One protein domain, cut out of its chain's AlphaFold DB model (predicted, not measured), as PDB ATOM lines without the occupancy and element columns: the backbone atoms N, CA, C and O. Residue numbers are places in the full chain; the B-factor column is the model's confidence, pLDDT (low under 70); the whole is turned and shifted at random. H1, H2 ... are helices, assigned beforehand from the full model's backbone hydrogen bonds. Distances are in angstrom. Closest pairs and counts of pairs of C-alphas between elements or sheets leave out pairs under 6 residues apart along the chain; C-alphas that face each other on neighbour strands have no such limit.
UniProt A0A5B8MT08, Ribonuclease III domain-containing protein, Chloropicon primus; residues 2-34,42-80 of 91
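This is residues 2 to 34 and 42 to 80 of the 91 residues of the protein "Ribonuclease III domain-containing protein" of Chloropicon primus (UniProt A0A5B8MT08). One long helix, H3, makes the long axis, and three shorter helices pack on it: H1 crosses it steeply over residues 50 to 57, H2 packs on another side of it, and H4 folds back from its last turns as the short arm of a helical hairpin. The far end of H4 comes near H1, while H1 and H2 meet H3 but not each other. The printed part has 72 residues with four named helices, in the order H1, H2, H3, H4, and no named strand; its class is all helix. It is compact, with a radius of gyration of the C-alphas of 12.0 A, and elongated in outline, with spans of 40 by 24 by 17 A.

H1 is residues 2 to 14, 18.1 A from first to last C-alpha, and C-alpha 2 is at (-35.894, -35.146, 6.742). H2 is residues 20 to 31, 16.7 A long. H3 is residues 47 to 67, the longest helix at 30.1 A, from C-alpha 47 at (-41.753, -28.437, 5.413). H4 is residues 69 to 78, 14.4 A long, and ends with C-alpha 78 at (-20.516, -35.165, 16.983).

H3 is the hub and touches the three other helices; the packing is mostly crossed, with none of these three pairs at a shallow tilt. H1 touches H3, which meets it with residues 50 to 57 alone; the closest C-alphas, of Ala 6 and Ala 54, are 4.7 A apart. These two run the same way at a steep tilt of 68 degrees, only just short of about perpendicular. H2 touches H3, closest at the C-alphas of Gly 29 and Ala 56, 4.0 A apart, and they run opposite ways at a steep tilt of 43 degrees. H3 and H4 form a helical hairpin: they touch through residues 61 to 65 of H3 alone, with the closest C-alphas, of Leu 64 and Leu 72, 5.4 A apart, and run opposite ways at a steep tilt of 41 degrees. H1 and H4 are close but not clearly touching, about perpendicular at 85 degrees, with the C-alphas of Leu 12 and Val 78 closest at 7.8 A. H1 and H2 are only just apart, closest at 8.1 A, and H2 and H4 are apart. In H1, H2, H3 and H4 every O i to N i+4 pair is within hydrogen-bond range.

The two C-alphas farthest apart, of Ser 43 and Ala 70, are 40.0 A apart. Residues 35 to 41 are not printed, and C-alphas 34 and 42 are 13.6 A apart across this cut, which lies in the link from H2 to H3. The links from H1 to H2 and from H3 to H4 are tight. The mean pLDDT of the printed part is 88.9; residues 33 to 34, 42 to 43 and 45 are under 70.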
ATOM      1  N   ALA A   2     -36.288 -36.550   6.956       81.88
ATOM      2  CA  ALA A   2     -35.894 -35.146   6.742       81.88
ATOM      3  C   ALA A   2     -35.885 -34.285   8.023       81.88
ATOM      4  O   ALA A   2     -34.972 -33.500   8.227       81.88
ATOM      5  N   GLU A   3     -36.851 -34.475   8.928       85.94
ATOM      6  CA  GLU A   3     -36.886 -33.786  10.233       85.94
ATOM      7  C   GLU A   3     -35.659 -34.105  11.100       85.94
ATOM      8  O   GLU A   3     -35.081 -33.212  11.709       85.94
ATOM      9  N   HIS A   4     -35.211 -35.365  11.098       88.19
ATOM     10  CA  HIS A   4     -34.018 -35.787  11.832       88.19
ATOM     11  C   HIS A   4     -32.742 -35.201  11.214       88.19
ATOM     12  O   HIS A   4     -31.893 -34.681  11.932       88.19
ATOM     13  N   GLN A   5     -32.621 -35.226   9.881       89.25
ATOM     14  CA  GLN A   5     -31.504 -34.591   9.169       89.25
ATOM     15  C   GLN A   5     -31.471 -33.073   9.423       89.25
ATOM     16  O   GLN A   5     -30.411 -32.503   9.667       89.25
ATOM     17  N   ALA A   6     -32.632 -32.415   9.443       90.00
ATOM     18  CA  ALA A   6     -32.729 -30.998   9.770       90.00
ATOM     19  C   ALA A   6     -32.262 -30.694  11.203       90.00
ATOM     20  O   ALA A   6     -31.490 -29.758  11.400       90.00
ATOM     21  N   ALA A   7     -32.666 -31.512  12.180       91.62
ATOM     22  CA  ALA A   7     -32.228 -31.377  13.570       91.62
ATOM     23  C   ALA A   7     -30.715 -31.607  13.738       91.62
ATOM     24  O   ALA A   7     -30.060 -30.893  14.496       91.62
ATOM     25  N   CYS A   8     -30.137 -32.554  12.994       93.44
ATOM     26  CA  CYS A   8     -28.690 -32.782  12.979       93.44
ATOM     27  C   CYS A   8     -27.931 -31.542  12.485       93.44
ATOM     28  O   CYS A   8     -26.951 -31.128  13.102       93.44
ATOM     29  N   LEU A   9     -28.410 -30.905  11.410       92.88
ATOM     30  CA  LEU A   9     -27.802 -29.673  10.909       92.88
ATOM     31  C   LEU A   9     -27.907 -28.518  11.916       92.88
ATOM     32  O   LEU A   9     -26.955 -27.749  12.075       92.88
ATOM     33  N   ASP A  10     -29.046 -28.400  12.602       93.81
ATOM     34  CA  ASP A  10     -29.241 -27.391  13.647       93.81
ATOM     35  C   ASP A  10     -28.262 -27.594  14.811       93.81
ATOM     36  O   ASP A  10     -27.680 -26.616  15.279       93.81
ATOM     37  N   LYS A  11     -28.003 -28.845  15.222       93.69
ATOM     38  CA  LYS A  11     -26.994 -29.178  16.242       93.69
ATOM     39  C   LYS A  11     -25.594 -28.723  15.822       93.69
ATOM     40  O   LYS A  11     -24.947 -27.984  16.557       93.69
ATOM     41  N   LEU A  12     -25.150 -29.102  14.619       93.44
ATOM     42  CA  LEU A  12     -23.821 -28.734  14.106       93.44
ATOM     43  C   LEU A  12     -23.635 -27.215  14.022       93.44
ATOM     44  O   LEU A  12     -22.583 -26.693  14.388       93.44
ATOM     45  N   THR A  13     -24.667 -26.508  13.562       92.19
ATOM     46  CA  THR A  13     -24.630 -25.047  13.429       92.19
ATOM     47  C   THR A  13     -24.663 -24.365  14.798       92.19
ATOM     48  O   THR A  13     -23.889 -23.443  15.039       92.19
ATOM     49  N   GLY A  14     -25.535 -24.818  15.704       92.00
ATOM     50  CA  GLY A  14     -25.705 -24.242  17.038       92.00
ATOM     51  C   GLY A  14     -24.496 -24.442  17.949       92.00
ATOM     52  O   GLY A  14     -24.182 -23.564  18.746       92.00
ATOM     53  N   GLU A  15     -23.783 -25.557  17.796       93.50
ATOM     54  CA  GLU A  15     -22.534 -25.831  18.516       93.50
ATOM     55  C   GLU A  15     -21.289 -25.211  17.850       93.50
ATOM     56  O   GLU A  15     -20.182 -25.394  18.351       93.50
ATOM     57  N   GLY A  16     -21.431 -24.500  16.723       93.62
ATOM     58  CA  GLY A  16     -20.294 -23.888  16.024       93.62
ATOM     59  C   GLY A  16     -19.293 -24.915  15.485       93.62
ATOM     60  O   GLY A  16     -18.091 -24.668  15.467       93.62
ATOM     61  N   ARG A  17     -19.778 -26.090  15.074       95.31
ATOM     62  CA  ARG A  17     -18.937 -27.218  14.647       95.31
ATOM     63  C   ARG A  17     -18.449 -27.104  13.214       95.31
ATOM     64  O   ARG A  17     -17.647 -27.938  12.822       95.31
ATOM     65  N   LEU A  18     -18.943 -26.128  12.456       95.56
ATOM     66  CA  LEU A  18     -18.631 -25.949  11.043       95.56
ATOM     67  C   LEU A  18     -17.532 -24.901  10.855       95.56
ATOM     68  O   LEU A  18     -17.600 -23.819  11.442       95.56
ATOM     69  N   SER A  19     -16.564 -25.194   9.993       96.50
ATOM     70  CA  SER A  19     -15.645 -24.193   9.453       96.50
ATOM     71  C   SER A  19     -16.382 -23.205   8.537       96.50
ATOM     72  O   SER A  19     -17.530 -23.428   8.141       96.50
ATOM     73  N   GLU A  20     -15.729 -22.103   8.160       95.81
ATOM     74  CA  GLU A  20     -16.315 -21.143   7.213       95.81
ATOM     75  C   GLU A  20     -16.631 -21.779   5.852       95.81
ATOM     76  O   GLU A  20     -17.678 -21.497   5.262       95.81
ATOM     77  N   GLU A  21     -15.762 -22.674   5.377       95.44
ATOM     78  CA  GLU A  21     -15.959 -23.404   4.126       95.44
ATOM     79  C   GLU A  21     -17.148 -24.370   4.229       95.44
ATOM     80  O   GLU A  21     -18.047 -24.346   3.385       95.44
ATOM     81  N   GLU A  22     -17.216 -25.156   5.307       96.62
ATOM     82  CA  GLU A  22     -18.326 -26.080   5.577       96.62
ATOM     83  C   GLU A  22     -19.662 -25.328   5.696       96.62
ATOM     84  O   GLU A  22     -20.686 -25.753   5.150       96.62
ATOM     85  N   ALA A  23     -19.657 -24.164   6.352       95.56
ATOM     86  CA  ALA A  23     -20.824 -23.297   6.465       95.56
ATOM     87  C   ALA A  23     -21.278 -22.746   5.102       95.56
ATOM     88  O   ALA A  23     -22.483 -22.581   4.875       95.56
ATOM     89  N   ASP A  24     -20.353 -22.476   4.177       95.12
ATOM     90  CA  ASP A  24     -20.711 -22.057   2.823       95.12
ATOM     91  C   ASP A  24     -21.329 -23.194   2.003       95.12
ATOM     92  O   ASP A  24     -22.346 -22.984   1.335       95.12
ATOM     93  N   ILE A  25     -20.814 -24.421   2.127       94.44
ATOM     94  CA  ILE A  25     -21.430 -25.616   1.527       94.44
ATOM     95  C   ILE A  25     -22.864 -25.805   2.035       94.44
ATOM     96  O   ILE A  25     -23.790 -25.972   1.235       94.44
ATOM     97  N   VAL A  26     -23.081 -25.692   3.348       93.69
ATOM     98  CA  VAL A  26     -24.420 -25.757   3.957       93.69
ATOM     99  C   VAL A  26     -25.334 -24.661   3.404       93.69
ATOM    100  O   VAL A  26     -26.484 -24.931   3.046       93.69
ATOM    101  N   ARG A  27     -24.846 -23.421   3.284       92.69
ATOM    102  CA  ARG A  27     -25.625 -22.300   2.729       92.69
ATOM    103  C   ARG A  27     -26.038 -22.565   1.281       92.69
ATOM    104  O   ARG A  27     -27.197 -22.329   0.931       92.69
ATOM    105  N   ARG A  28     -25.129 -23.088   0.454       89.44
ATOM    106  CA  ARG A  28     -25.428 -23.483  -0.932       89.44
ATOM    107  C   ARG A  28     -26.462 -24.603  -0.979       89.44
ATOM    108  O   ARG A  28     -27.411 -24.500  -1.749       89.44
ATOM    109  N   GLY A  29     -26.347 -25.609  -0.113       85.81
ATOM    110  CA  GLY A  29     -27.314 -26.704  -0.009       85.81
ATOM    111  C   GLY A  29     -28.725 -26.238   0.366       85.81
ATOM    112  O   GLY A  29     -29.696 -26.699  -0.229       85.81
ATOM    113  N   ARG A  30     -28.855 -25.246   1.261       84.44
ATOM    114  CA  ARG A  30     -30.156 -24.638   1.621       84.44
ATOM    115  C   ARG A  30     -30.809 -23.881   0.464       84.44
ATOM    116  O   ARG A  30     -32.033 -23.795   0.413       84.44
ATOM    117  N   ASN A  31     -29.990 -23.318  -0.422       79.44
ATOM    118  CA  ASN A  31     -30.420 -22.547  -1.589       79.44
ATOM    119  C   ASN A  31     -30.472 -23.389  -2.873       79.44
ATOM    120  O   ASN A  31     -30.852 -22.872  -3.925       79.44
ATOM    121  N   SER A  32     -30.098 -24.669  -2.807       70.00
ATOM    122  CA  SER A  32     -30.264 -25.597  -3.919       70.00
ATOM    123  C   SER A  32     -31.756 -25.711  -4.211       70.00
ATOM    124  O   SER A  32     -32.546 -26.005  -3.310       70.00
ATOM    125  N   ASN A  33     -32.153 -25.422  -5.454       57.91
ATOM    126  CA  ASN A  33     -33.546 -25.487  -5.888       57.91
ATOM    127  C   ASN A  33     -34.075 -26.903  -5.652       57.91
ATOM    128  O   ASN A  33     -33.882 -27.795  -6.474       57.91
ATOM    129  N   THR A  34     -34.749 -27.117  -4.524       54.09
ATOM    130  CA  THR A  34     -35.356 -28.402  -4.197       54.09
ATOM    131  C   THR A  34     -36.492 -28.603  -5.201       54.09
ATOM    132  O   THR A  34     -37.424 -27.788  -5.222       54.09
ATOM    133  N   ARG A  42     -47.296 -29.787   1.806       61.56
ATOM    134  CA  ARG A  42     -47.593 -28.344   1.691       61.56
ATOM    135  C   ARG A  42     -48.436 -27.790   2.838       61.56
ATOM    136  O   ARG A  42     -48.441 -26.583   3.041       61.56
ATOM    137  N   SER A  43     -49.144 -28.655   3.556       61.69
ATOM    138  CA  SER A  43     -49.962 -28.315   4.722       61.69
ATOM    139  C   SER A  43     -49.139 -28.017   5.977       61.69
ATOM    140  O   SER A  43     -49.667 -27.378   6.881       61.69
ATOM    141  N   ASN A  44     -47.866 -28.430   6.036       70.88
ATOM    142  CA  ASN A  44     -46.958 -28.013   7.099       70.88
ATOM    143  C   ASN A  44     -46.071 -26.861   6.574       70.88
ATOM    144  O   ASN A  44     -45.235 -27.109   5.693       70.88
ATOM    145  N   PRO A  45     -46.243 -25.621   7.080       67.94
ATOM    146  CA  PRO A  45     -45.504 -24.443   6.618       67.94
ATOM    147  C   PRO A  45     -43.983 -24.589   6.778       67.94
ATOM    148  O   PRO A  45     -43.234 -24.055   5.956       67.94
ATOM    149  N   ASP A  46     -43.525 -25.391   7.742       78.50
ATOM    150  CA  ASP A  46     -42.104 -25.620   8.015       78.50
ATOM    151  C   ASP A  46     -41.466 -26.663   7.096       78.50
ATOM    152  O   ASP A  46     -40.240 -26.789   7.056       78.50
ATOM    153  N   SER A  47     -42.262 -27.378   6.291       78.00
ATOM    154  CA  SER A  47     -41.753 -28.437   5.413       78.00
ATOM    155  C   SER A  47     -40.662 -27.930   4.476       78.00
ATOM    156  O   SER A  47     -39.653 -28.600   4.293       78.00
ATOM    157  N   LYS A  48     -40.801 -26.722   3.916       80.19
ATOM    158  CA  LYS A  48     -39.754 -26.135   3.060       80.19
ATOM    159  C   LYS A  48     -38.423 -26.001   3.797       80.19
ATOM    160  O   LYS A  48     -37.389 -26.392   3.266       80.19
ATOM    161  N   THR A  49     -38.464 -25.477   5.017       85.44
ATOM    162  CA  THR A  49     -37.282 -25.266   5.854       85.44
ATOM    163  C   THR A  49     -36.651 -26.591   6.262       85.44
ATOM    164  O   THR A  49     -35.435 -26.734   6.172       85.44
ATOM    165  N   ILE A  50     -37.464 -27.575   6.659       87.25
ATOM    166  CA  ILE A  50     -37.003 -28.918   7.033       87.25
ATOM    167  C   ILE A  50     -36.274 -29.583   5.861       87.25
ATOM    168  O   ILE A  50     -35.159 -30.066   6.029       87.25
ATOM    169  N   TYR A  51     -36.861 -29.560   4.662       85.75
ATOM    170  CA  TYR A  51     -36.226 -30.139   3.477       85.75
ATOM    171  C   TYR A  51     -34.959 -29.385   3.067       85.75
ATOM    172  O   TYR A  51     -33.954 -30.022   2.783       85.75
ATOM    173  N   ALA A  52     -34.963 -28.050   3.104       87.50
ATOM    174  CA  ALA A  52     -33.768 -27.263   2.802       87.50
ATOM    175  C   ALA A  52     -32.611 -27.571   3.769       87.50
ATOM    176  O   ALA A  52     -31.461 -27.668   3.347       87.50
ATOM    177  N   LYS A  53     -32.906 -27.757   5.063       90.31
ATOM    178  CA  LYS A  53     -31.911 -28.177   6.059       90.31
ATOM    179  C   LYS A  53     -31.437 -29.613   5.820       90.31
ATOM    180  O   LYS A  53     -30.240 -29.865   5.865       90.31
ATOM    181  N   ALA A  54     -32.348 -30.535   5.523       89.69
ATOM    182  CA  ALA A  54     -31.999 -31.917   5.206       89.69
ATOM    183  C   ALA A  54     -31.068 -32.008   3.985       89.69
ATOM    184  O   ALA A  54     -29.997 -32.603   4.074       89.69
ATOM    185  N   THR A  55     -31.414 -31.328   2.889       90.31
ATOM    186  CA  THR A  55     -30.577 -31.245   1.683       90.31
ATOM    187  C   THR A  55     -29.219 -30.612   1.979       90.31
ATOM    188  O   THR A  55     -28.201 -31.070   1.473       90.31
ATOM    189  N   ALA A  56     -29.167 -29.589   2.830       92.50
ATOM    190  CA  ALA A  56     -27.903 -28.975   3.211       92.50
ATOM    191  C   ALA A  56     -26.990 -29.908   4.020       92.50
ATOM    192  O   ALA A  56     -25.778 -29.894   3.798       92.50
ATOM    193  N   LEU A  57     -27.550 -30.748   4.901       94.06
ATOM    194  CA  LEU A  57     -26.780 -31.794   5.578       94.06
ATOM    195  C   LEU A  57     -26.229 -32.816   4.575       94.06
ATOM    196  O   LEU A  57     -25.059 -33.176   4.652       94.06
ATOM    197  N   GLU A  58     -27.044 -33.255   3.615       93.56
ATOM    198  CA  GLU A  58     -26.617 -34.192   2.567       93.56
ATOM    199  C   GLU A  58     -25.485 -33.612   1.709       93.56
ATOM    200  O   GLU A  58     -24.515 -34.311   1.421       93.56
ATOM    201  N   CYS A  59     -25.556 -32.323   1.356       94.62
ATOM    202  CA  CYS A  59     -24.472 -31.632   0.656       94.62
ATOM    203  C   CYS A  59     -23.178 -31.597   1.478       94.62
ATOM    204  O   CYS A  59     -22.113 -31.857   0.922       94.62
ATOM    205  N   LEU A  60     -23.259 -31.296   2.778       96.12
ATOM    206  CA  LEU A  60     -22.093 -31.281   3.665       96.12
ATOM    207  C   LEU A  60     -21.450 -32.670   3.761       96.12
ATOM    208  O   LEU A  60     -20.244 -32.802   3.568       96.12
ATOM    209  N   VAL A  61     -22.255 -33.710   3.996       95.44
ATOM    210  CA  VAL A  61     -21.781 -35.103   4.061       95.44
ATOM    211  C   VAL A  61     -21.155 -35.530   2.735       95.44
ATOM    212  O   VAL A  61     -20.073 -36.108   2.731       95.44
ATOM    213  N   GLY A  62     -21.802 -35.223   1.608       95.06
ATOM    214  CA  GLY A  62     -21.290 -35.548   0.278       95.06
ATOM    215  C   GLY A  62     -19.984 -34.826  -0.055       95.06
ATOM    216  O   GLY A  62     -19.085 -35.436  -0.626       95.06
ATOM    217  N   TYR A  63     -19.855 -33.554   0.333       96.31
ATOM    218  CA  TYR A  63     -18.612 -32.795   0.194       96.31
ATOM    219  C   TYR A  63     -17.483 -33.447   1.002       96.31
ATOM    220  O   TYR A  63     -16.485 -33.850   0.411       96.31
ATOM    221  N   LEU A  64     -17.681 -33.652   2.309       96.56
ATOM    222  CA  LEU A  64     -16.660 -34.227   3.192       96.56
ATOM    223  C   LEU A  64     -16.279 -35.657   2.792       96.56
ATOM    224  O   LEU A  64     -15.114 -36.022   2.858       96.56
ATOM    225  N   TYR A  65     -17.227 -36.460   2.305       95.81
ATOM    226  CA  TYR A  65     -16.927 -37.798   1.787       95.81
ATOM    227  C   TYR A  65     -15.922 -37.775   0.623       95.81
ATOM    228  O   TYR A  65     -15.115 -38.693   0.487       95.81
ATOM    229  N   LEU A  66     -15.966 -36.738  -0.218       96.19
ATOM    230  CA  LEU A  66     -15.087 -36.599  -1.380       96.19
ATOM    231  C   LEU A  66     -13.769 -35.888  -1.059       96.19
ATOM    232  O   LEU A  66     -12.781 -36.132  -1.750       96.19
ATOM    233  N   THR A  67     -13.755 -34.997  -0.067       96.88
ATOM    234  CA  THR A  67     -12.613 -34.109   0.200       96.88
ATOM    235  C   THR A  67     -11.847 -34.459   1.468       96.88
ATOM    236  O   THR A  67     -10.622 -34.361   1.464       96.88
ATOM    237  N   ASP A  68     -12.533 -34.882   2.533       96.44
ATOM    238  CA  ASP A  68     -11.937 -35.125   3.847       96.44
ATOM    239  C   ASP A  68     -12.718 -36.181   4.668       96.44
ATOM    240  O   ASP A  68     -13.569 -35.859   5.510       96.44
ATOM    241  N   PRO A  69     -12.425 -37.479   4.457       94.06
ATOM    242  CA  PRO A  69     -13.067 -38.569   5.190       94.06
ATOM    243  C   PRO A  69     -12.783 -38.569   6.699       94.06
ATOM    244  O   PRO A  69     -13.580 -39.112   7.466       94.06
ATOM    245  N   ALA A  70     -11.660 -37.989   7.138       95.50
ATOM    246  CA  ALA A  70     -11.332 -37.899   8.559       95.50
ATOM    247  C   ALA A  70     -12.253 -36.884   9.242       95.50
ATOM    248  O   ALA A  70     -12.897 -37.199  10.244       95.50
ATOM    249  N   ARG A  71     -12.417 -35.710   8.627       96.56
ATOM    250  CA  ARG A  71     -13.371 -34.699   9.079       96.56
ATOM    251  C   ARG A  71     -14.815 -35.191   9.032       96.56
ATOM    252  O   ARG A  71     -15.593 -34.903   9.939       96.56
ATOM    253  N   LEU A  72     -15.179 -35.980   8.017       96.06
ATOM    254  CA  LEU A  72     -16.484 -36.643   7.967       96.06
ATOM    255  C   LEU A  72     -16.724 -37.515   9.209       96.06
ATOM    256  O   LEU A  72     -17.805 -37.451   9.792       96.06
ATOM    257  N   ALA A  73     -15.733 -38.311   9.620       93.44
ATOM    258  CA  ALA A  73     -15.847 -39.157  10.805       93.44
ATOM    259  C   ALA A  73     -16.054 -38.329  12.083       93.44
ATOM    260  O   ALA A  73     -16.918 -38.673  12.887       93.44
ATOM    261  N   GLU A  74     -15.347 -37.204  12.238       94.50
ATOM    262  CA  GLU A  74     -15.557 -36.276  13.361       94.50
ATOM    263  C   GLU A  74     -16.981 -35.712  13.390       94.50
ATOM    264  O   GLU A  74     -17.620 -35.676  14.441       94.50
ATOM    265  N   ILE A  75     -17.503 -35.278  12.238       94.50
ATOM    266  CA  ILE A  75     -18.868 -34.747  12.141       94.50
ATOM    267  C   ILE A  75     -19.898 -35.825  12.500       94.50
ATOM    268  O   ILE A  75     -20.860 -35.532  13.210       94.50
ATOM    269  N   MET A  76     -19.699 -37.069  12.057       93.06
ATOM    270  CA  MET A  76     -20.584 -38.188  12.405       93.06
ATOM    271  C   MET A  76     -20.541 -38.519  13.902       93.06
ATOM    272  O   MET A  76     -21.592 -38.760  14.497       93.06
ATOM    273  N   ASP A  77     -19.364 -38.455  14.527       92.25
ATOM    274  CA  ASP A  77     -19.200 -38.657  15.973       92.25
ATOM    275  C   ASP A  77     -19.898 -37.555  16.787       92.25
ATOM    276  O   ASP A  77     -20.657 -37.838  17.713       92.25
ATOM    277  N   VAL A  78     -19.773 -36.287  16.374       90.88
ATOM    278  CA  VAL A  78     -20.516 -35.165  16.983       90.88
ATOM    279  C   VAL A  78     -22.029 -35.374  16.893       90.88
ATOM    280  O   VAL A  78     -22.774 -34.999  17.806       90.88
ATOM    281  N   LEU A  79     -22.515 -35.970  15.805       89.62
ATOM    282  CA  LEU A  79     -23.929 -36.301  15.636       89.62
ATOM    283  C   LEU A  79     -24.376 -37.522  16.455       89.62
ATOM    284  O   LEU A  79     -25.563 -37.838  16.427       89.62
ATOM    285  N   ASP A  80     -23.471 -38.167  17.201       84.81
ATOM    286  CA  ASP A  80     -23.687 -39.454  17.880       84.81
ATOM    287  C   ASP A  80     -24.193 -40.536  16.903       84.81
ATOM    288  O   ASP A  80     -24.932 -41.462  17.246       84.81
TER     289      ASP A  80